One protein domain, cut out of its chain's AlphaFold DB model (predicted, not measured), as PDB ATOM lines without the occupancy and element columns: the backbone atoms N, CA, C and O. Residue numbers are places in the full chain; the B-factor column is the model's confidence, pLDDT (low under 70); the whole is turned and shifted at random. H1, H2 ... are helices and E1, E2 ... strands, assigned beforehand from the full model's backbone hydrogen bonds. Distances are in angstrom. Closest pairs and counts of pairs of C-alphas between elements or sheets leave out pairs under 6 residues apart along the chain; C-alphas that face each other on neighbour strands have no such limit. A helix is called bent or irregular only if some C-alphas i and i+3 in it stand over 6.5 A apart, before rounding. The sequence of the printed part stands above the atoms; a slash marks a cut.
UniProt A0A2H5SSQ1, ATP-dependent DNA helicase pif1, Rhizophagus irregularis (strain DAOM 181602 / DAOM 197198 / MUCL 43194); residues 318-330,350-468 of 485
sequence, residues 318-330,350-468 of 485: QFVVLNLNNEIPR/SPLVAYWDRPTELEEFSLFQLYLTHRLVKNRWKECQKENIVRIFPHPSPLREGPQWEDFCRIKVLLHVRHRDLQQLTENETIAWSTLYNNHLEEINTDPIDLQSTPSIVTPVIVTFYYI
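What this domain is: This is residues 318 to 330 and 350 to 468 of the 485 residues of the protein "ATP-dependent DNA helicase pif1" of Rhizophagus irregularis (strain DAOM 181602 / DAOM 197198 / MUCL 43194) (UniProt A0A2H5SSQ1). A short parallel ribbon of two strands, E1 and E4, packs beside the short helix H2, and one end of H2 meets the end of the longest helix, H3; H1 and the small hairpin E2 and E3 lie toward one end of this body, while H5 and H6 cover H3 at the other. The helices cross at steep angles and make no bundle, H4 sits off by itself, and a tail after H6 leads to residues 456 to 465, which stick out with most of H7. The printed part has 132 residues, with seven named helices and four named strands in the order E1, H1, H2, E2, E3, E4, H3, H4, H5, H6, H7, and its class is mixed, helices and strands. There are two sheets of two strands, E1 with E4 parallel and E2 with E3 antiparallel. The whole is compact, with a radius of gyration of the C-alphas of 15.3 A, and spans 42 by 36 by 33 A.

Where its parts are: E1 is residues 319 to 323, 12.9 A from first to last C-alpha, and begins with C-alpha 319 at (183.114, 178.314, 142.164). E4, residues 389 to 393, is 13.2 A long. H2 is residues 367 to 373, 10.3 A, and H1 is residues 351 to 356. E2 is residues 374 to 377 and E3 residues 380 to 383. H3, residues 405 to 416, is 16.6 A long and ends with C-alpha 416 at (166.313, 170.313, 143.290). H4 is residues 422 to 425, H5 residues 433 to 439, and H6 residues 441 to 446. H7, residues 461 to 466, ends with C-alpha 466 at (174.593, 189.246, 130.643).

How they stand to each other: E1 and E4 are parallel neighbours, their directions 20 degrees apart, with N 322 and O 391 at 2.8 A and N 320 and O 389 at 2.9 A, within hydrogen-bond range. The closest C-alphas of H2 and E4, those of Leu 372 and Val 390, are 6.1 A apart. The closest of E1 and H1, those of Leu 322 and Pro 351, are 6.5 A apart. H1 and H2 only just touch, with 3 pairs of C-alphas within 8 A, the closest being those of Tyr 355 and Leu 367 at 6.5 A; at 73 degrees they are only just about perpendicular. E2 and E3 form a hairpin, antiparallel at 144 degrees, with N 375 and O 382 at 2.8 A. E2 is apart from E1 and from E4. H3 is the hub, touching H2, H5 and H6. With residues 414 to 416 alone it touches H2, the closest C-alphas being those of Leu 415 and Phe 368 at 4.9 A; the tilt is steep, 48 degrees, the same way. H3 touches H5 with Arg 410 and Trp 433 closest, their C-alphas 5.2 A apart, at a steep tilt of 55 degrees, the same way. With residues 412 to 416 alone it touches H6, where the C-alphas of His 416 and Ile 444 are closest at 5.3 A. H5 and H6 meet only through their link. H4 and H7 touch no helix. In H1, H2, H3, H5 and H6 every O i to N i+4 pair is within hydrogen-bond range; in H7 it is 1 of 2, and H4 is too short for such a pair.

The domain as a whole: The C-alphas of Thr 360 and Val 461, the two farthest apart, are 45.2 A from each other. Residues 331 to 349 are not printed, and C-alphas 330 and 350 are 11.7 A apart across the cut. The links E4 to H3, 11 residues, and H6 to H7, 14 residues, are long. The mean pLDDT of the printed part is 82.1; residues 326 to 330 and 452 to 468 are under 70, and H7 has a mean of 30.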
ATOM      1  N   GLN A 318     184.981 178.071 146.607       91.06
ATOM      2  CA  GLN A 318     185.158 177.489 145.285       91.06
ATOM      3  C   GLN A 318     183.943 177.823 144.415       91.06
ATOM      4  O   GLN A 318     182.808 177.792 144.882       91.06
ATOM      5  N   PHE A 319     184.178 178.139 143.145       88.94
ATOM      6  CA  PHE A 319     183.114 178.314 142.164       88.94
ATOM      7  C   PHE A 319     182.902 177.001 141.413       88.94
ATOM      8  O   PHE A 319     183.867 176.358 141.004       88.94
ATOM      9  N   VAL A 320     181.642 176.619 141.237       88.50
ATOM     10  CA  VAL A 320     181.233 175.448 140.459       88.50
ATOM     11  C   VAL A 320     180.282 175.924 139.377       88.50
ATOM     12  O   VAL A 320     179.392 176.724 139.657       88.50
ATOM     13  N   VAL A 321     180.463 175.448 138.148       86.75
ATOM     14  CA  VAL A 321     179.561 175.749 137.035       86.75
ATOM     15  C   VAL A 321     178.755 174.497 136.701       86.75
ATOM     16  O   VAL A 321     179.322 173.465 136.355       86.75
ATOM     17  N   LEU A 322     177.432 174.600 136.796       88.81
ATOM     18  CA  LEU A 322     176.483 173.593 136.340       88.81
ATOM     19  C   LEU A 322     175.903 174.051 135.008       88.81
ATOM     20  O   LEU A 322     175.048 174.933 134.960       88.81
ATOM     21  N   ASN A 323     176.398 173.465 133.922       86.25
ATOM     22  CA  ASN A 323     175.828 173.656 132.597       86.25
ATOM     23  C   ASN A 323     174.782 172.562 132.338       86.25
ATOM     24  O   ASN A 323     175.125 171.392 132.193       86.25
ATOM     25  N   LEU A 324     173.517 172.970 132.311       86.50
ATOM     26  CA  LEU A 324     172.320 172.152 132.139       86.50
ATOM     27  C   LEU A 324     171.630 172.439 130.797       86.50
ATOM     28  O   LEU A 324     170.417 172.251 130.671       86.50
ATOM     29  N   ASN A 325     172.363 172.940 129.797       82.00
ATOM     30  CA  ASN A 325     171.843 173.070 128.435       82.00
ATOM     31  C   ASN A 325     171.393 171.709 127.877       82.00
ATOM     32  O   ASN A 325     171.959 170.672 128.216       82.00
ATOM     33  N   ASN A 326     170.396 171.735 126.989       69.25
ATOM     34  CA  ASN A 326     169.948 170.539 126.264       69.25
ATOM     35  C   ASN A 326     170.997 170.052 125.246       69.25
ATOM     36  O   ASN A 326     170.998 168.885 124.867       69.25
ATOM     37  N   GLU A 327     171.896 170.937 124.802       62.81
ATOM     38  CA  GLU A 327     173.014 170.579 123.927       62.81
ATOM     39  C   GLU A 327     174.177 169.979 124.728       62.81
ATOM     40  O   GLU A 327     174.595 170.523 125.752       62.81
ATOM     41  N   ILE A 328     174.746 168.883 124.216       53.25
ATOM     42  CA  ILE A 328     175.973 168.272 124.744       53.25
ATOM     43  C   ILE A 328     177.086 169.341 124.746       53.25
ATOM     44  O   ILE A 328     177.248 170.033 123.733       53.25
ATOM     45  N   PRO A 329     177.873 169.492 125.833       52.78
ATOM     46  CA  PRO A 329     178.997 170.421 125.862       52.78
ATOM     47  C   PRO A 329     179.896 170.205 124.641       52.78
ATOM     48  O   PRO A 329     180.392 169.101 124.416       52.78
ATOM     49  N   ARG A 330     180.098 171.247 123.828       45.59
ATOM     50  CA  ARG A 330     181.017 171.158 122.690       45.59
ATOM     51  C   ARG A 330     182.440 171.025 123.220       45.59
ATOM     52  O   ARG A 330     182.900 171.858 123.997       45.59
ATOM     53  N   SER A 350     181.103 165.199 133.147       78.06
ATOM     54  CA  SER A 350     180.067 166.234 133.273       78.06
ATOM     55  C   SER A 350     179.530 166.267 134.710       78.06
ATOM     56  O   SER A 350     179.303 165.192 135.280       78.06
ATOM     57  N   PRO A 351     179.280 167.456 135.297       85.81
ATOM     58  CA  PRO A 351     178.772 167.557 136.656       85.81
ATOM     59  C   PRO A 351     177.508 166.726 136.914       85.81
ATOM     60  O   PRO A 351     177.367 166.127 137.981       85.81
ATOM     61  N   LEU A 352     176.626 166.642 135.915       87.88
ATOM     62  CA  LEU A 352     175.386 165.872 135.981       87.88
ATOM     63  C   LEU A 352     175.650 164.358 136.000       87.88
ATOM     64  O   LEU A 352     175.093 163.642 136.824       87.88
ATOM     65  N   VAL A 353     176.582 163.881 135.169       87.00
ATOM     66  CA  VAL A 353     176.996 162.466 135.155       87.00
ATOM     67  C   VAL A 353     177.667 162.090 136.475       87.00
ATOM     68  O   VAL A 353     177.364 161.052 137.051       87.00
ATOM     69  N   ALA A 354     178.537 162.951 137.009       90.06
ATOM     70  CA  ALA A 354     179.157 162.718 138.312       90.06
ATOM     71  C   ALA A 354     178.131 162.667 139.461       90.06
ATOM     72  O   ALA A 354     178.346 161.953 140.442       90.06
ATOM     73  N   TYR A 355     177.027 163.411 139.342       93.44
ATOM     74  CA  TYR A 355     175.902 163.360 140.273       93.44
ATOM     75  C   TYR A 355     175.079 162.071 140.131       93.44
ATOM     76  O   TYR A 355     174.703 161.477 141.140       93.44
ATOM     77  N   TRP A 356     174.836 161.579 138.916       92.62
ATOM     78  CA  TRP A 356     174.170 160.286 138.715       92.62
ATOM     79  C   TRP A 356     175.021 159.101 139.170       92.62
ATOM     80  O   TRP A 356     174.481 158.138 139.706       92.62
ATOM     81  N   ASP A 357     176.343 159.213 139.055       92.19
ATOM     82  CA  ASP A 357     177.322 158.234 139.542       92.19
ATOM     83  C   ASP A 357     177.603 158.355 141.055       92.19
ATOM     84  O   ASP A 357     178.511 157.697 141.575       92.19
ATOM     85  N   ARG A 358     176.888 159.224 141.790       94.44
ATOM     86  CA  ARG A 358     177.184 159.470 143.209       94.44
ATOM     87  C   ARG A 358     176.992 158.203 144.061       94.44
ATOM     88  O   ARG A 358     176.097 157.407 143.766       94.44
ATOM     89  N   PRO A 359     177.786 158.009 145.127       95.31
ATOM     90  CA  PRO A 359     177.585 156.925 146.090       95.31
ATOM     91  C   PRO A 359     176.208 156.971 146.770       95.31
ATOM     92  O   PRO A 359     175.590 158.033 146.851       95.31
ATOM     93  N   THR A 360     175.730 155.828 147.266       94.44
ATOM     94  CA  THR A 360     174.408 155.698 147.911       94.44
ATOM     95  C   THR A 360     174.291 156.548 149.178       94.44
ATOM     96  O   THR A 360     173.208 157.013 149.512       94.44
ATOM     97  N   GLU A 361     175.404 156.829 149.855       95.19
ATOM     98  CA  GLU A 361     175.444 157.697 151.037       95.19
ATOM     99  C   GLU A 361     175.063 159.154 150.722       95.19
ATOM    100  O   GLU A 361     174.754 159.919 151.631       95.19
ATOM    101  N   LEU A 362     175.081 159.542 149.441       95.81
ATOM    102  CA  LEU A 362     174.728 160.879 148.961       95.81
ATOM    103  C   LEU A 362     173.387 160.894 148.203       95.81
ATOM    104  O   LEU A 362     173.118 161.837 147.459       95.81
ATOM    105  N   GLU A 363     172.546 159.860 148.348       94.50
ATOM    106  CA  GLU A 363     171.261 159.770 147.632       94.50
ATOM    107  C   GLU A 363     170.306 160.914 147.993       94.50
ATOM    108  O   GLU A 363     169.631 161.442 147.112       94.50
ATOM    109  N   GLU A 364     170.322 161.331 149.263       94.12
ATOM    110  CA  GLU A 364     169.448 162.372 149.816       94.12
ATOM    111  C   GLU A 364     169.769 163.787 149.323       94.12
ATOM    112  O   GLU A 364     168.993 164.711 149.553       94.12
ATOM    113  N   PHE A 365     170.901 163.983 148.647       96.00
ATOM    114  CA  PHE A 365     171.274 165.290 148.124       96.00
ATOM    115  C   PHE A 365     170.651 165.513 146.748       96.00
ATOM    116  O   PHE A 365     170.804 164.681 145.850       96.00
ATOM    117  N   SER A 366     170.026 166.677 146.561       96.38
ATOM    118  CA  SER A 366     169.724 167.209 145.233       96.38
ATOM    119  C   SER A 366     171.019 167.542 144.476       96.38
ATOM    120  O   SER A 366     172.104 167.636 145.067       96.38
ATOM    121  N   LEU A 367     170.930 167.750 143.158       95.75
ATOM    122  CA  LEU A 367     172.086 168.154 142.351       95.75
ATOM    123  C   LEU A 367     172.675 169.473 142.870       95.75
ATOM    124  O   LEU A 367     173.893 169.591 143.031       95.75
ATOM    125  N   PHE A 368     171.814 170.455 143.139       95.69
ATOM    126  CA  PHE A 368     172.226 171.756 143.648       95.69
ATOM    127  C   PHE A 368     172.876 171.623 145.022       95.69
ATOM    128  O   PHE A 368     174.004 172.082 145.202       95.69
ATOM    129  N   GLN A 369     172.221 170.930 145.956       96.00
ATOM    130  CA  GLN A 369     172.710 170.796 147.322       96.00
ATOM    131  C   GLN A 369     174.033 170.034 147.393       96.00
ATOM    132  O   GLN A 369     174.929 170.406 148.161       96.00
ATOM    133  N   LEU A 370     174.207 169.008 146.554       96.62
ATOM    134  CA  LEU A 370     175.464 168.277 146.476       96.62
ATOM    135  C   LEU A 370     176.606 169.188 146.022       96.62
ATOM    136  O   LEU A 370     177.649 169.228 146.668       96.62
ATOM    137  N   TYR A 371     176.421 169.959 144.949       95.56
ATOM    138  CA  TYR A 371     177.459 170.873 144.462       95.56
ATOM    139  C   TYR A 371     177.615 172.142 145.299       95.56
ATOM    140  O   TYR A 371     178.661 172.789 145.217       95.56
ATOM    141  N   LEU A 372     176.625 172.491 146.118       95.44
ATOM    142  CA  LEU A 372     176.730 173.555 147.107       95.44
ATOM    143  C   LEU A 372     177.662 173.142 148.250       95.44
ATOM    144  O   LEU A 372     178.508 173.927 148.665       95.44
ATOM    145  N   THR A 373     177.552 171.904 148.726       96.31
ATOM    146  CA  THR A 373     178.218 171.445 149.958       96.31
ATOM    147  C   THR A 373     179.448 170.574 149.718       96.31
ATOM    148  O   THR A 373     180.313 170.492 150.585       96.31
ATOM    149  N   HIS A 374     179.578 169.952 148.545       95.75
ATOM    150  CA  HIS A 374     180.654 169.021 148.225       95.75
ATOM    151  C   HIS A 374     181.419 169.422 146.962       95.75
ATOM    152  O   HIS A 374     180.945 170.151 146.092       95.75
ATOM    153  N   ARG A 375     182.633 168.887 146.835       92.62
ATOM    154  CA  ARG A 375     183.452 168.954 145.621       92.62
ATOM    155  C   ARG A 375     183.954 167.576 145.224       92.62
ATOM    156  O   ARG A 375     184.270 166.744 146.078       92.62
ATOM    157  N   LEU A 376     184.104 167.364 143.924       89.62
ATOM    158  CA  LEU A 376     184.662 166.134 143.382       89.62
ATOM    159  C   LEU A 376     186.191 166.246 143.292       89.62
ATOM    160  O   LEU A 376     186.724 167.083 142.573       89.62
ATOM    161  N   VAL A 377     186.918 165.399 144.024       88.25
ATOM    162  CA  VAL A 377     188.389 165.348 143.997       88.25
ATOM    163  C   VAL A 377     188.829 163.931 143.669       88.25
ATOM    164  O   VAL A 377     188.622 163.020 144.468       88.25
ATOM    165  N   LYS A 378     189.473 163.740 142.510       85.88
ATOM    166  CA  LYS A 378     189.907 162.413 142.026       85.88
ATOM    167  C   LYS A 378     188.754 161.390 142.036       85.88
ATOM    168  O   LYS A 378     188.908 160.293 142.568       85.88
ATOM    169  N   ASN A 379     187.595 161.778 141.491       83.88
ATOM    170  CA  ASN A 379     186.359 160.980 141.456       83.88
ATOM    171  C   ASN A 379     185.805 160.575 142.834       83.88
ATOM    172  O   ASN A 379     185.089 159.585 142.947       83.88
ATOM    173  N   ARG A 380     186.138 161.320 143.894       90.06
ATOM    174  CA  ARG A 380     185.559 161.133 145.227       90.06
ATOM    175  C   ARG A 380     184.947 162.433 145.708       90.06
ATOM    176  O   ARG A 380     185.604 163.475 145.672       90.06
ATOM    177  N   TRP A 381     183.710 162.348 146.170       94.38
ATOM    178  CA  TRP A 381     183.025 163.461 146.802       94.38
ATOM    179  C   TRP A 381     183.666 163.766 148.150       94.38
ATOM    180  O   TRP A 381     183.987 162.865 148.927       94.38
ATOM    181  N   LYS A 382     183.913 165.049 148.396       94.88
ATOM    182  CA  LYS A 382     184.424 165.558 149.664       94.88
ATOM    183  C   LYS A 382     183.601 166.756 150.074       94.88
ATOM    184  O   LYS A 382     183.433 167.667 149.266       94.88
ATOM    185  N   GLU A 383     183.162 166.760 151.320       95.94
ATOM    186  CA  GLU A 383     182.502 167.908 151.921       95.94
ATOM    187  C   GLU A 383     183.449 169.119 151.934       95.94
ATOM    188  O   GLU A 383     184.660 169.008 152.177       95.94
ATOM    189  N   CYS A 384     182.904 170.278 151.593       94.12
ATOM    190  CA  CYS A 384     183.609 171.543 151.608       94.12
ATOM    191  C   CYS A 384     183.517 172.168 153.002       94.12
ATOM    192  O   CYS A 384     182.478 172.145 153.643       94.12
ATOM    193  N   GLN A 385     184.593 172.821 153.451       92.25
ATOM    194  CA  GLN A 385     184.572 173.580 154.712       92.25
ATOM    195  C   GLN A 385     183.623 174.787 154.666       92.25
ATOM    196  O   GLN A 385     183.191 175.283 155.700       92.25
ATOM    197  N   LYS A 386     183.364 175.296 153.460       92.50
ATOM    198  CA  LYS A 386     182.417 176.368 153.172       92.50
ATOM    199  C   LYS A 386     181.659 176.002 151.923       92.50
ATOM    200  O   LYS A 386     182.257 175.461 150.995       92.50
ATOM    201  N   GLU A 387     180.387 176.367 151.883       94.94
ATOM    202  CA  GLU A 387     179.585 176.175 150.685       94.94
ATOM    203  C   GLU A 387     180.241 176.837 149.470       94.94
ATOM    204  O   GLU A 387     180.737 177.975 149.528       94.94
ATOM    205  N   ASN A 388     180.204 176.112 148.362       94.44
ATOM    206  CA  ASN A 388     180.632 176.575 147.061       94.44
ATOM    207  C   ASN A 388     179.700 177.678 146.546       94.44
ATOM    208  O   ASN A 388     178.576 177.865 147.007       94.44
ATOM    209  N   ILE A 389     180.166 178.400 145.531       91.31
ATOM    210  CA  ILE A 389     179.335 179.288 144.729       91.31
ATOM    211  C   ILE A 389     178.926 178.535 143.466       91.31
ATOM    212  O   ILE A 389     179.712 178.431 142.520       91.31
ATOM    213  N   VAL A 390     177.695 178.031 143.447       91.69
ATOM    214  CA  VAL A 390     177.141 177.306 142.299       91.69
ATOM    215  C   VAL A 390     176.594 178.307 141.277       91.69
ATOM    216  O   VAL A 390     175.701 179.101 141.568       91.69
ATOM    217  N   ARG A 391     177.163 178.304 140.072       88.56
ATOM    218  CA  ARG A 391     176.699 179.073 138.913       88.56
ATOM    219  C   ARG A 391     175.971 178.130 137.974       88.56
ATOM    220  O   ARG A 391     176.546 177.136 137.550       88.56
ATOM    221  N   ILE A 392     174.736 178.455 137.633       88.81
ATOM    222  CA  ILE A 392     173.882 177.581 136.830       88.81
ATOM    223  C   ILE A 392     173.690 178.216 135.458       88.81
ATOM    224  O   ILE A 392     173.429 179.411 135.372       88.81
ATOM    225  N   PHE A 393     173.796 177.427 134.395       85.50
ATOM    226  CA  PHE A 393     173.495 177.846 133.031       85.50
ATOM    227  C   PHE A 393     172.606 176.800 132.346       85.50
ATOM    228  O   PHE A 393     172.845 175.613 132.550       85.50
ATOM    229  N   PRO A 394     171.623 177.196 131.518       87.88
ATOM    230  CA  PRO A 394     171.260 178.572 131.168       87.88
ATOM    231  C   PRO A 394     170.415 179.270 132.260       87.88
ATOM    232  O   PRO A 394     170.127 178.685 133.302       87.88
ATOM    233  N   HIS A 395     170.044 180.538 132.025       85.31
ATOM    234  CA  HIS A 395     169.159 181.341 132.891       85.31
ATOM    235  C   HIS A 395     167.828 181.646 132.170       85.31
ATOM    236  O   HIS A 395     167.616 182.782 131.735       85.31
ATOM    237  N   PRO A 396     166.959 180.643 131.957       88.38
ATOM    238  CA  PRO A 396     165.655 180.846 131.334       88.38
ATOM    239  C   PRO A 396     164.769 181.758 132.193       88.38
ATOM    240  O   PRO A 396     164.853 181.760 133.422       88.38
ATOM    241  N   SER A 397     163.918 182.549 131.537       86.19
ATOM    242  CA  SER A 397     163.000 183.465 132.213       86.19
ATOM    243  C   SER A 397     162.012 182.718 133.125       86.19
ATOM    244  O   SER A 397     161.344 181.797 132.654       86.19
ATOM    245  N   PRO A 398     161.823 183.156 134.388       87.44
ATOM    246  CA  PRO A 398     160.840 182.581 135.310       87.44
ATOM    247  C   PRO A 398     159.394 183.026 135.016       87.44
ATOM    248  O   PRO A 398     158.495 182.774 135.819       87.44
ATOM    249  N   LEU A 399     159.153 183.757 133.920       88.56
ATOM    250  CA  LEU A 399     157.822 184.242 133.564       88.56
ATOM    251  C   LEU A 399     156.900 183.058 133.248       88.56
ATOM    252  O   LEU A 399     157.104 182.367 132.249       88.56
ATOM    253  N   ARG A 400     155.873 182.859 134.086       86.56
ATOM    254  CA  ARG A 400     154.851 181.822 133.880       86.56
ATOM    255  C   ARG A 400     154.222 181.960 132.501       86.56
ATOM    256  O   ARG A 400     153.895 183.070 132.091       86.56
ATOM    257  N   GLU A 401     154.081 180.826 131.816       85.88
ATOM    258  CA  GLU A 401     153.511 180.734 130.459       85.88
ATOM    259  C   GLU A 401     154.291 181.528 129.389       85.88
ATOM    260  O   GLU A 401     153.841 181.674 128.255       85.88
ATOM    261  N   GLY A 402     155.489 182.025 129.718       88.88
ATOM    262  CA  GLY A 402     156.400 182.634 128.758       88.88
ATOM    263  C   GLY A 402     157.111 181.595 127.878       88.88
ATOM    264  O   GLY A 402     157.126 180.405 128.191       88.88
ATOM    265  N   PRO A 403     157.801 182.034 126.808       91.12
ATOM    266  CA  PRO A 403     158.462 181.134 125.856       91.12
ATOM    267  C   PRO A 403     159.593 180.287 126.463       91.12
ATOM    268  O   PRO A 403     159.977 179.284 125.877       91.12
ATOM    269  N   GLN A 404     160.132 180.680 127.622       90.81
ATOM    270  CA  GLN A 404     161.198 179.962 128.335       90.81
ATOM    271  C   GLN A 404     160.697 179.257 129.606       90.81
ATOM    272  O   GLN A 404     161.508 178.763 130.387       90.81
ATOM    273  N   TRP A 405     159.379 179.225 129.836       91.56
ATOM    274  CA  TRP A 405     158.796 178.681 131.063       91.56
ATOM    275  C   TRP A 405     159.102 177.190 131.246       91.56
ATOM    276  O   TRP A 405     159.520 176.784 132.326       91.56
ATOM    277  N   GLU A 406     158.977 176.387 130.187       93.06
ATOM    278  CA  GLU A 406     159.297 174.952 130.246       93.06
ATOM    279  C   GLU A 406     160.779 174.701 130.554       93.06
ATOM    280  O   GLU A 406     161.102 173.866 131.396       93.06
ATOM    281  N   ASP A 407     161.689 175.471 129.952       91.38
ATOM    282  CA  ASP A 407     163.120 175.369 130.256       91.38
ATOM    283  C   ASP A 407     163.443 175.801 131.691       91.38
ATOM    284  O   ASP A 407     164.312 175.210 132.335       91.38
ATOM    285  N   PHE A 408     162.741 176.810 132.212       92.19
ATOM    286  CA  PHE A 408     162.853 177.208 133.613       92.19
ATOM    287  C   PHE A 408     162.400 176.088 134.550       92.19
ATOM    288  O   PHE A 408     163.150 175.709 135.452       92.19
ATOM    289  N   CYS A 409     161.222 175.511 134.305       93.38
ATOM    290  CA  CYS A 409     160.716 174.368 135.060       93.38
ATOM    291  C   CYS A 409     161.688 173.186 135.008       93.38
ATOM    292  O   CYS A 409     162.014 172.622 136.053       93.38
ATOM    293  N   ARG A 410     162.221 172.870 133.822       93.12
ATOM    294  CA  ARG A 410     163.225 171.820 133.632       93.12
ATOM    295  C   ARG A 410     164.443 172.036 134.518       93.12
ATOM    296  O   ARG A 410     164.824 171.131 135.251       93.12
ATOM    297  N   ILE A 411     165.049 173.224 134.485       92.56
ATOM    298  CA  ILE A 411     166.245 173.509 135.289       92.56
ATOM    299  C   ILE A 411     165.951 173.381 136.781       92.56
ATOM    300  O   ILE A 411     166.735 172.758 137.493       92.56
ATOM    301  N   LYS A 412     164.817 173.903 137.255       93.81
ATOM    302  CA  LYS A 412     164.425 173.778 138.665       93.81
ATOM    303  C   LYS A 412     164.266 172.322 139.092       93.81
ATOM    304  O   LYS A 412     164.794 171.934 140.129       93.81
ATOM    305  N   VAL A 413     163.604 171.509 138.273       94.56
ATOM    306  CA  VAL A 413     163.450 170.075 138.540       94.56
ATOM    307  C   VAL A 413     164.819 169.384 138.570       94.56
ATOM    308  O   VAL A 413     165.121 168.685 139.529       94.56
ATOM    309  N   LEU A 414     165.696 169.637 137.591       94.19
ATOM    310  CA  LEU A 414     167.040 169.041 137.558       94.19
ATOM    311  C   LEU A 414     167.916 169.441 138.750       94.19
ATOM    312  O   LEU A 414     168.750 168.657 139.195       94.19
ATOM    313  N   LEU A 415     167.781 170.664 139.248       94.94
ATOM    314  CA  LEU A 415     168.594 171.144 140.359       94.94
ATOM    315  C   LEU A 415     168.159 170.551 141.696       94.94
ATOM    316  O   LEU A 415     169.021 170.146 142.475       94.94
ATOM    317  N   HIS A 416     166.852 170.505 141.944       95.69
ATOM    318  CA  HIS A 416     166.313 170.313 143.290       95.69
ATOM    319  C   HIS A 416     165.623 168.963 143.494       95.69
ATOM    320  O   HIS A 416     165.546 168.489 144.622       95.69
ATOM    321  N   VAL A 417     165.170 168.303 142.424       94.88
ATOM    322  CA  VAL A 417     164.545 166.978 142.526       94.88
ATOM    323  C   VAL A 417     165.617 165.899 142.428       94.88
ATOM    324  O   VAL A 417     166.436 165.869 141.501       94.88
ATOM    325  N   ARG A 418     165.627 164.991 143.407       95.19
ATOM    326  CA  ARG A 418     166.578 163.873 143.472       95.19
ATOM    327  C   ARG A 418     166.346 162.908 142.311       95.19
ATOM    328  O   ARG A 418     165.226 162.467 142.075       95.19
ATOM    329  N   HIS A 419     167.408 162.579 141.575       93.75
ATOM    330  CA  HIS A 419     167.322 161.701 140.406       93.75
ATOM    331  C   HIS A 419     168.678 161.062 140.057       93.75
ATOM    332  O   HIS A 419     169.748 161.565 140.421       93.75
ATOM    333  N   ARG A 420     168.632 159.937 139.336       91.69
ATOM    334  CA  ARG A 420     169.798 159.260 138.728       91.69
ATOM    335  C   ARG A 420     169.678 159.079 137.219       91.69
ATOM    336  O   ARG A 420     170.673 158.809 136.559       91.69
ATOM    337  N   ASP A 421     168.470 159.232 136.695       87.44
ATOM    338  CA  ASP A 421     168.153 159.028 135.294       87.44
ATOM    339  C   ASP A 421     167.034 159.992 134.888       87.44
ATOM    340  O   ASP A 421     166.024 160.125 135.584       87.44
ATOM    341  N   LEU A 422     167.232 160.677 133.764       85.69
ATOM    342  CA  LEU A 422     166.247 161.588 133.190       85.69
ATOM    343  C   LEU A 422     165.043 160.849 132.620       85.69
ATOM    344  O   LEU A 422     163.931 161.365 132.714       85.69
ATOM    345  N   GLN A 423     165.237 159.654 132.054       85.12
ATOM    346  CA  GLN A 423     164.130 158.865 131.515       85.12
ATOM    347  C   GLN A 423     163.181 158.454 132.635       85.12
ATOM    348  O   GLN A 423     161.974 158.636 132.518       85.12
ATOM    349  N   GLN A 424     163.721 158.001 133.767       85.06
ATOM    350  CA  GLN A 424     162.909 157.699 134.940       85.06
ATOM    351  C   GLN A 424     162.202 158.945 135.491       85.06
ATOM    352  O   GLN A 424     161.013 158.884 135.787       85.06
ATOM    353  N   LEU A 425     162.910 160.074 135.603       86.88
ATOM    354  CA  LEU A 425     162.357 161.324 136.137       86.88
ATOM    355  C   LEU A 425     161.200 161.878 135.290       86.88
ATOM    356  O   LEU A 425     160.283 162.493 135.822       86.88
ATOM    357  N   THR A 426     161.257 161.675 133.975       86.38
ATOM    358  CA  THR A 426     160.273 162.193 133.008       86.38
ATOM    359  C   THR A 426     159.223 161.170 132.584       86.38
ATOM    360  O   THR A 426     158.422 161.457 131.693       86.38
ATOM    361  N   GLU A 427     159.236 159.976 133.186       85.31
ATOM    362  CA  GLU A 427     158.430 158.825 132.762       85.31
ATOM    363  C   GLU A 427     158.560 158.555 131.249       85.31
ATOM    364  O   GLU A 427     157.574 158.460 130.522       85.31
ATOM    365  N   ASN A 428     159.801 158.447 130.765       83.81
ATOM    366  CA  ASN A 428     160.168 158.326 129.349       83.81
ATOM    367  C   ASN A 428     159.666 159.500 128.494       83.81
ATOM    368  O   ASN A 428     159.070 159.289 127.439       83.81
ATOM    369  N   GLU A 429     159.903 160.731 128.957       82.44
ATOM    370  CA  GLU A 429     159.537 161.976 128.260       82.44
ATOM    371  C   GLU A 429     158.022 162.170 128.053       82.44
ATOM    372  O   GLU A 429     157.593 162.970 127.220       82.44
ATOM    373  N   THR A 430     157.185 161.460 128.815       87.00
ATOM    374  CA  THR A 430     155.721 161.550 128.684       87.00
ATOM    375  C   THR A 430     155.115 162.704 129.480       87.00
ATOM    376  O   THR A 430     154.019 163.166 129.155       87.00
ATOM    377  N   ILE A 431     155.824 163.206 130.498       90.12
ATOM    378  CA  ILE A 431     155.372 164.305 131.355       90.12
ATOM    379  C   ILE A 431     156.117 165.598 131.003       90.12
ATOM    380  O   ILE A 431     157.344 165.635 130.936       90.12
ATOM    381  N   ALA A 432     155.364 166.689 130.825       91.44
ATOM    382  CA  ALA A 432     155.923 168.027 130.633       91.44
ATOM    383  C   ALA A 432     156.670 168.531 131.885       91.44
ATOM    384  O   ALA A 432     156.261 168.266 133.019       91.44
ATOM    385  N   TRP A 433     157.727 169.328 131.696       93.62
ATOM    386  CA  TRP A 433     158.533 169.838 132.811       93.62
ATOM    387  C   TRP A 433     157.743 170.758 133.735       93.62
ATOM    388  O   TRP A 433     157.946 170.712 134.946       93.62
ATOM    389  N   SER A 434     156.815 171.552 133.204       93.69
ATOM    390  CA  SER A 434     155.901 172.362 134.015       93.69
ATOM    391  C   SER A 434     155.030 171.528 134.961       93.69
ATOM    392  O   SER A 434     154.812 171.928 136.106       93.69
ATOM    393  N   THR A 435     154.582 170.348 134.530       94.25
ATOM    394  CA  THR A 435     153.840 169.407 135.380       94.25
ATOM    395  C   THR A 435     154.737 168.845 136.480       94.25
ATOM    396  O   THR A 435     154.363 168.911 137.649       94.25
ATOM    397  N   LEU A 436     155.947 168.377 136.142       94.12
ATOM    398  CA  LEU A 436     156.923 167.898 137.133       94.12
ATOM    399  C   LEU A 436     157.282 168.985 138.152       94.12
ATOM    400  O   LEU A 436     157.299 168.734 139.352       94.12
ATOM    401  N   TYR A 437     157.505 170.212 137.686       94.31
ATOM    402  CA  TYR A 437     157.788 171.357 138.545       94.31
ATOM    403  C   TYR A 437     156.666 171.609 139.557       94.31
ATOM    404  O   TYR A 437     156.940 171.826 140.734       94.31
ATOM    405  N   ASN A 438     155.404 171.555 139.123       93.88
ATOM    406  CA  ASN A 438     154.265 171.728 140.024       93.88
ATOM    407  C   ASN A 438     154.127 170.558 141.011       93.88
ATOM    408  O   ASN A 438     153.836 170.793 142.182       93.88
ATOM    409  N   ASN A 439     154.377 169.323 140.563       95.00
ATOM    410  CA  ASN A 439     154.325 168.129 141.412       95.00
ATOM    411  C   ASN A 439     155.388 168.159 142.523       95.00
ATOM    412  O   ASN A 439     155.119 167.725 143.638       95.00
ATOM    413  N   HIS A 440     156.572 168.705 142.229       94.25
ATOM    414  CA  HIS A 440     157.703 168.793 143.156       94.25
ATOM    415  C   HIS A 440     157.896 170.194 143.758       94.25
ATOM    416  O   HIS A 440     158.957 170.500 144.299       94.25
ATOM    417  N   LEU A 441     156.885 171.065 143.683       92.56
ATOM    418  CA  LEU A 441     157.025 172.466 144.085       92.56
ATOM    419  C   LEU A 441     157.417 172.624 145.561       92.56
ATOM    420  O   LEU A 441     158.177 173.527 145.901       92.56
ATOM    421  N   GLU A 442     156.905 171.758 146.436       92.25
ATOM    422  CA  GLU A 442     157.267 171.755 147.856       92.25
ATOM    423  C   GLU A 442     158.744 171.387 148.053       92.25
ATOM    424  O   GLU A 442     159.473 172.165 148.661       92.25
ATOM    425  N   GLU A 443     159.206 170.287 147.446       92.44
ATOM    426  CA  GLU A 443     160.611 169.848 147.490       92.44
ATOM    427  C   GLU A 443     161.555 170.952 146.987       92.44
ATOM    428  O   GLU A 443     162.494 171.328 147.688       92.44
ATOM    429  N   ILE A 444     161.237 171.554 145.834       92.25
ATOM    430  CA  ILE A 444     162.004 172.660 145.237       92.25
ATOM    431  C   ILE A 444     162.088 173.868 146.180       92.25
ATOM    432  O   ILE A 444     163.144 174.481 146.295       92.25
ATOM    433  N   ASN A 445     160.989 174.228 146.846       89.25
ATOM    434  CA  ASN A 445     160.961 175.385 147.745       89.25
ATOM    435  C   ASN A 445     161.634 175.117 149.099       89.25
ATOM    436  O   ASN A 445     162.008 176.072 149.781       89.25
ATOM    437  N   THR A 446     161.750 173.850 149.510       89.31
ATOM    438  CA  THR A 446     162.450 173.457 150.744       89.31
ATOM    439  C   THR A 446     163.958 173.286 150.566       89.31
ATOM    440  O   THR A 446     164.692 173.404 151.547       89.31
ATOM    441  N   ASP A 447     164.425 173.020 149.344       88.62
ATOM    442  CA  ASP A 447     165.853 172.910 149.028       88.62
ATOM    443  C   ASP A 447     166.535 174.296 149.081       88.62
ATOM    444  O   ASP A 447     165.867 175.329 148.936       88.62
ATOM    445  N   PRO A 448     167.861 174.384 149.300       86.56
ATOM    446  CA  PRO A 448     168.526 175.676 149.364       86.56
ATOM    447  C   PRO A 448     168.355 176.509 148.099       86.56
ATOM    448  O   PRO A 448     168.410 176.018 146.973       86.56
ATOM    449  N   ILE A 449     168.164 177.811 148.318       84.69
ATOM    450  CA  ILE A 449     167.780 178.760 147.275       84.69
ATOM    451  C   ILE A 449     168.879 178.851 146.216       84.69
ATOM    452  O   ILE A 449     169.957 179.412 146.443       84.69
ATOM    453  N   ASP A 450     168.561 178.397 145.010       78.81
ATOM    454  CA  ASP A 450     169.335 178.705 143.827       78.81
ATOM    455  C   ASP A 450     168.972 180.125 143.351       78.81
ATOM    456  O   ASP A 450     167.817 180.503 143.140       78.81
ATOM    457  N   LEU A 451     169.978 180.982 143.198       71.94
ATOM    458  CA  LEU A 451     169.781 182.416 142.955       71.94
ATOM    459  C   LEU A 451     169.180 182.758 141.565       71.94
ATOM    460  O   LEU A 451     169.167 183.936 141.197       71.94
ATOM    461  N   GLN A 452     168.688 181.774 140.793       64.75
ATOM    462  CA  GLN A 452     167.997 181.995 139.515       64.75
ATOM    463  C   GLN A 452     166.571 182.545 139.685       64.75
ATOM    464  O   GLN A 452     166.070 183.213 138.786       64.75
ATOM    465  N   SER A 453     165.911 182.295 140.825       46.81
ATOM    466  CA  SER A 453     164.510 182.695 141.065       46.81
ATOM    467  C   SER A 453     164.325 184.154 141.485       46.81
ATOM    468  O   SER A 453     163.192 184.631 141.508       46.81
ATOM    469  N   THR A 454     165.393 184.897 141.795       44.44
ATOM    470  CA  THR A 454     165.258 186.336 142.061       44.44
ATOM    471  C   THR A 454     165.061 187.072 140.736       44.44
ATOM    472  O   THR A 454     166.033 187.141 139.974       44.44
ATOM    473  N   PRO A 455     163.880 187.659 140.438       35.53
ATOM    474  CA  PRO A 455     163.788 188.604 139.340       35.53
ATOM    475  C   PRO A 455     164.854 189.665 139.577       35.53
ATOM    476  O   PRO A 455     164.986 190.212 140.675       35.53
ATOM    477  N   SER A 456     165.675 189.911 138.563       35.84
ATOM    478  CA  SER A 456     166.623 191.010 138.583       35.84
ATOM    479  C   SER A 456     165.822 192.294 138.796       35.84
ATOM    480  O   SER A 456     165.272 192.841 137.850       35.84
ATOM    481  N   ILE A 457     165.764 192.805 140.030       31.38
ATOM    482  CA  ILE A 457     165.216 194.142 140.342       31.38
ATOM    483  C   ILE A 457     166.053 195.238 139.646       31.38
ATOM    484  O   ILE A 457     165.727 196.420 139.678       31.38
ATOM    485  N   VAL A 458     167.127 194.860 138.951       33.31
ATOM    486  CA  VAL A 458     167.890 195.768 138.116       33.31
ATOM    487  C   VAL A 458     167.285 195.817 136.712       33.31
ATOM    488  O   VAL A 458     167.433 194.893 135.917       33.31
ATOM    489  N   THR A 459     166.605 196.935 136.465       27.61
ATOM    490  CA  THR A 459     166.233 197.592 135.198       27.61
ATOM    491  C   THR A 459     167.173 197.237 134.016       27.61
ATOM    492  O   THR A 459     168.340 196.903 134.236       27.61
ATOM    493  N   PRO A 460     166.734 197.360 132.741       29.80
ATOM    494  CA  PRO A 460     167.204 196.578 131.580       29.80
ATOM    495  C   PRO A 460     168.683 196.733 131.193       29.80
ATOM    496  O   PRO A 460     169.163 195.995 130.340       29.80
ATOM    497  N   VAL A 461     169.430 197.618 131.853       31.00
ATOM    498  CA  VAL A 461     170.875 197.785 131.674       31.00
ATOM    499  C   VAL A 461     171.624 196.473 131.945       31.00
ATOM    500  O   VAL A 461     172.516 196.127 131.183       31.00
ATOM    501  N   ILE A 462     171.243 195.691 132.966       35.28
ATOM    502  CA  ILE A 462     171.962 194.447 133.310       35.28
ATOM    503  C   ILE A 462     171.648 193.287 132.354       35.28
ATOM    504  O   ILE A 462     172.537 192.484 132.069       35.28
ATOM    505  N   VAL A 463     170.428 193.206 131.813       29.02
ATOM    506  CA  VAL A 463     170.058 192.130 130.875       29.02
ATOM    507  C   VAL A 463     170.868 192.246 129.582       29.02
ATOM    508  O   VAL A 463     171.307 191.230 129.051       29.02
ATOM    509  N   THR A 464     171.179 193.464 129.130       27.52
ATOM    510  CA  THR A 464     172.066 193.675 127.977       27.52
ATOM    511  C   THR A 464     173.514 193.250 128.264       27.52
ATOM    512  O   THR A 464     174.183 192.749 127.367       27.52
ATOM    513  N   PHE A 465     174.002 193.363 129.507       30.02
ATOM    514  CA  PHE A 465     175.371 192.961 129.868       30.02
ATOM    515  C   PHE A 465     175.550 191.451 130.090       30.02
ATOM    516  O   PHE A 465     176.633 190.941 129.812       30.02
ATOM    517  N   TYR A 466     174.514 190.714 130.515       28.14
ATOM    518  CA  TYR A 466     174.593 189.246 130.643       28.14
ATOM    519  C   TYR A 466     174.857 188.542 129.303       28.14
ATOM    520  O   TYR A 466     175.496 187.495 129.290       28.14
ATOM    521  N   TYR A 467     174.424 189.132 128.184       26.70
ATOM    522  CA  TYR A 467     174.716 188.620 126.841       26.70
ATOM    523  C   TYR A 467     176.081 189.067 126.288       26.70
ATOM    524  O   TYR A 467     176.536 188.501 125.301       26.70
ATOM    525  N   ILE A 468     176.746 190.050 126.909       27.09
ATOM    526  CA  ILE A 468     178.046 190.582 126.449       27.09
ATOM    527  C   ILE A 468     179.214 190.014 127.272       27.09
ATOM    528  O   ILE A 468     180.323 189.901 126.761       27.09
TER     529      ILE A 468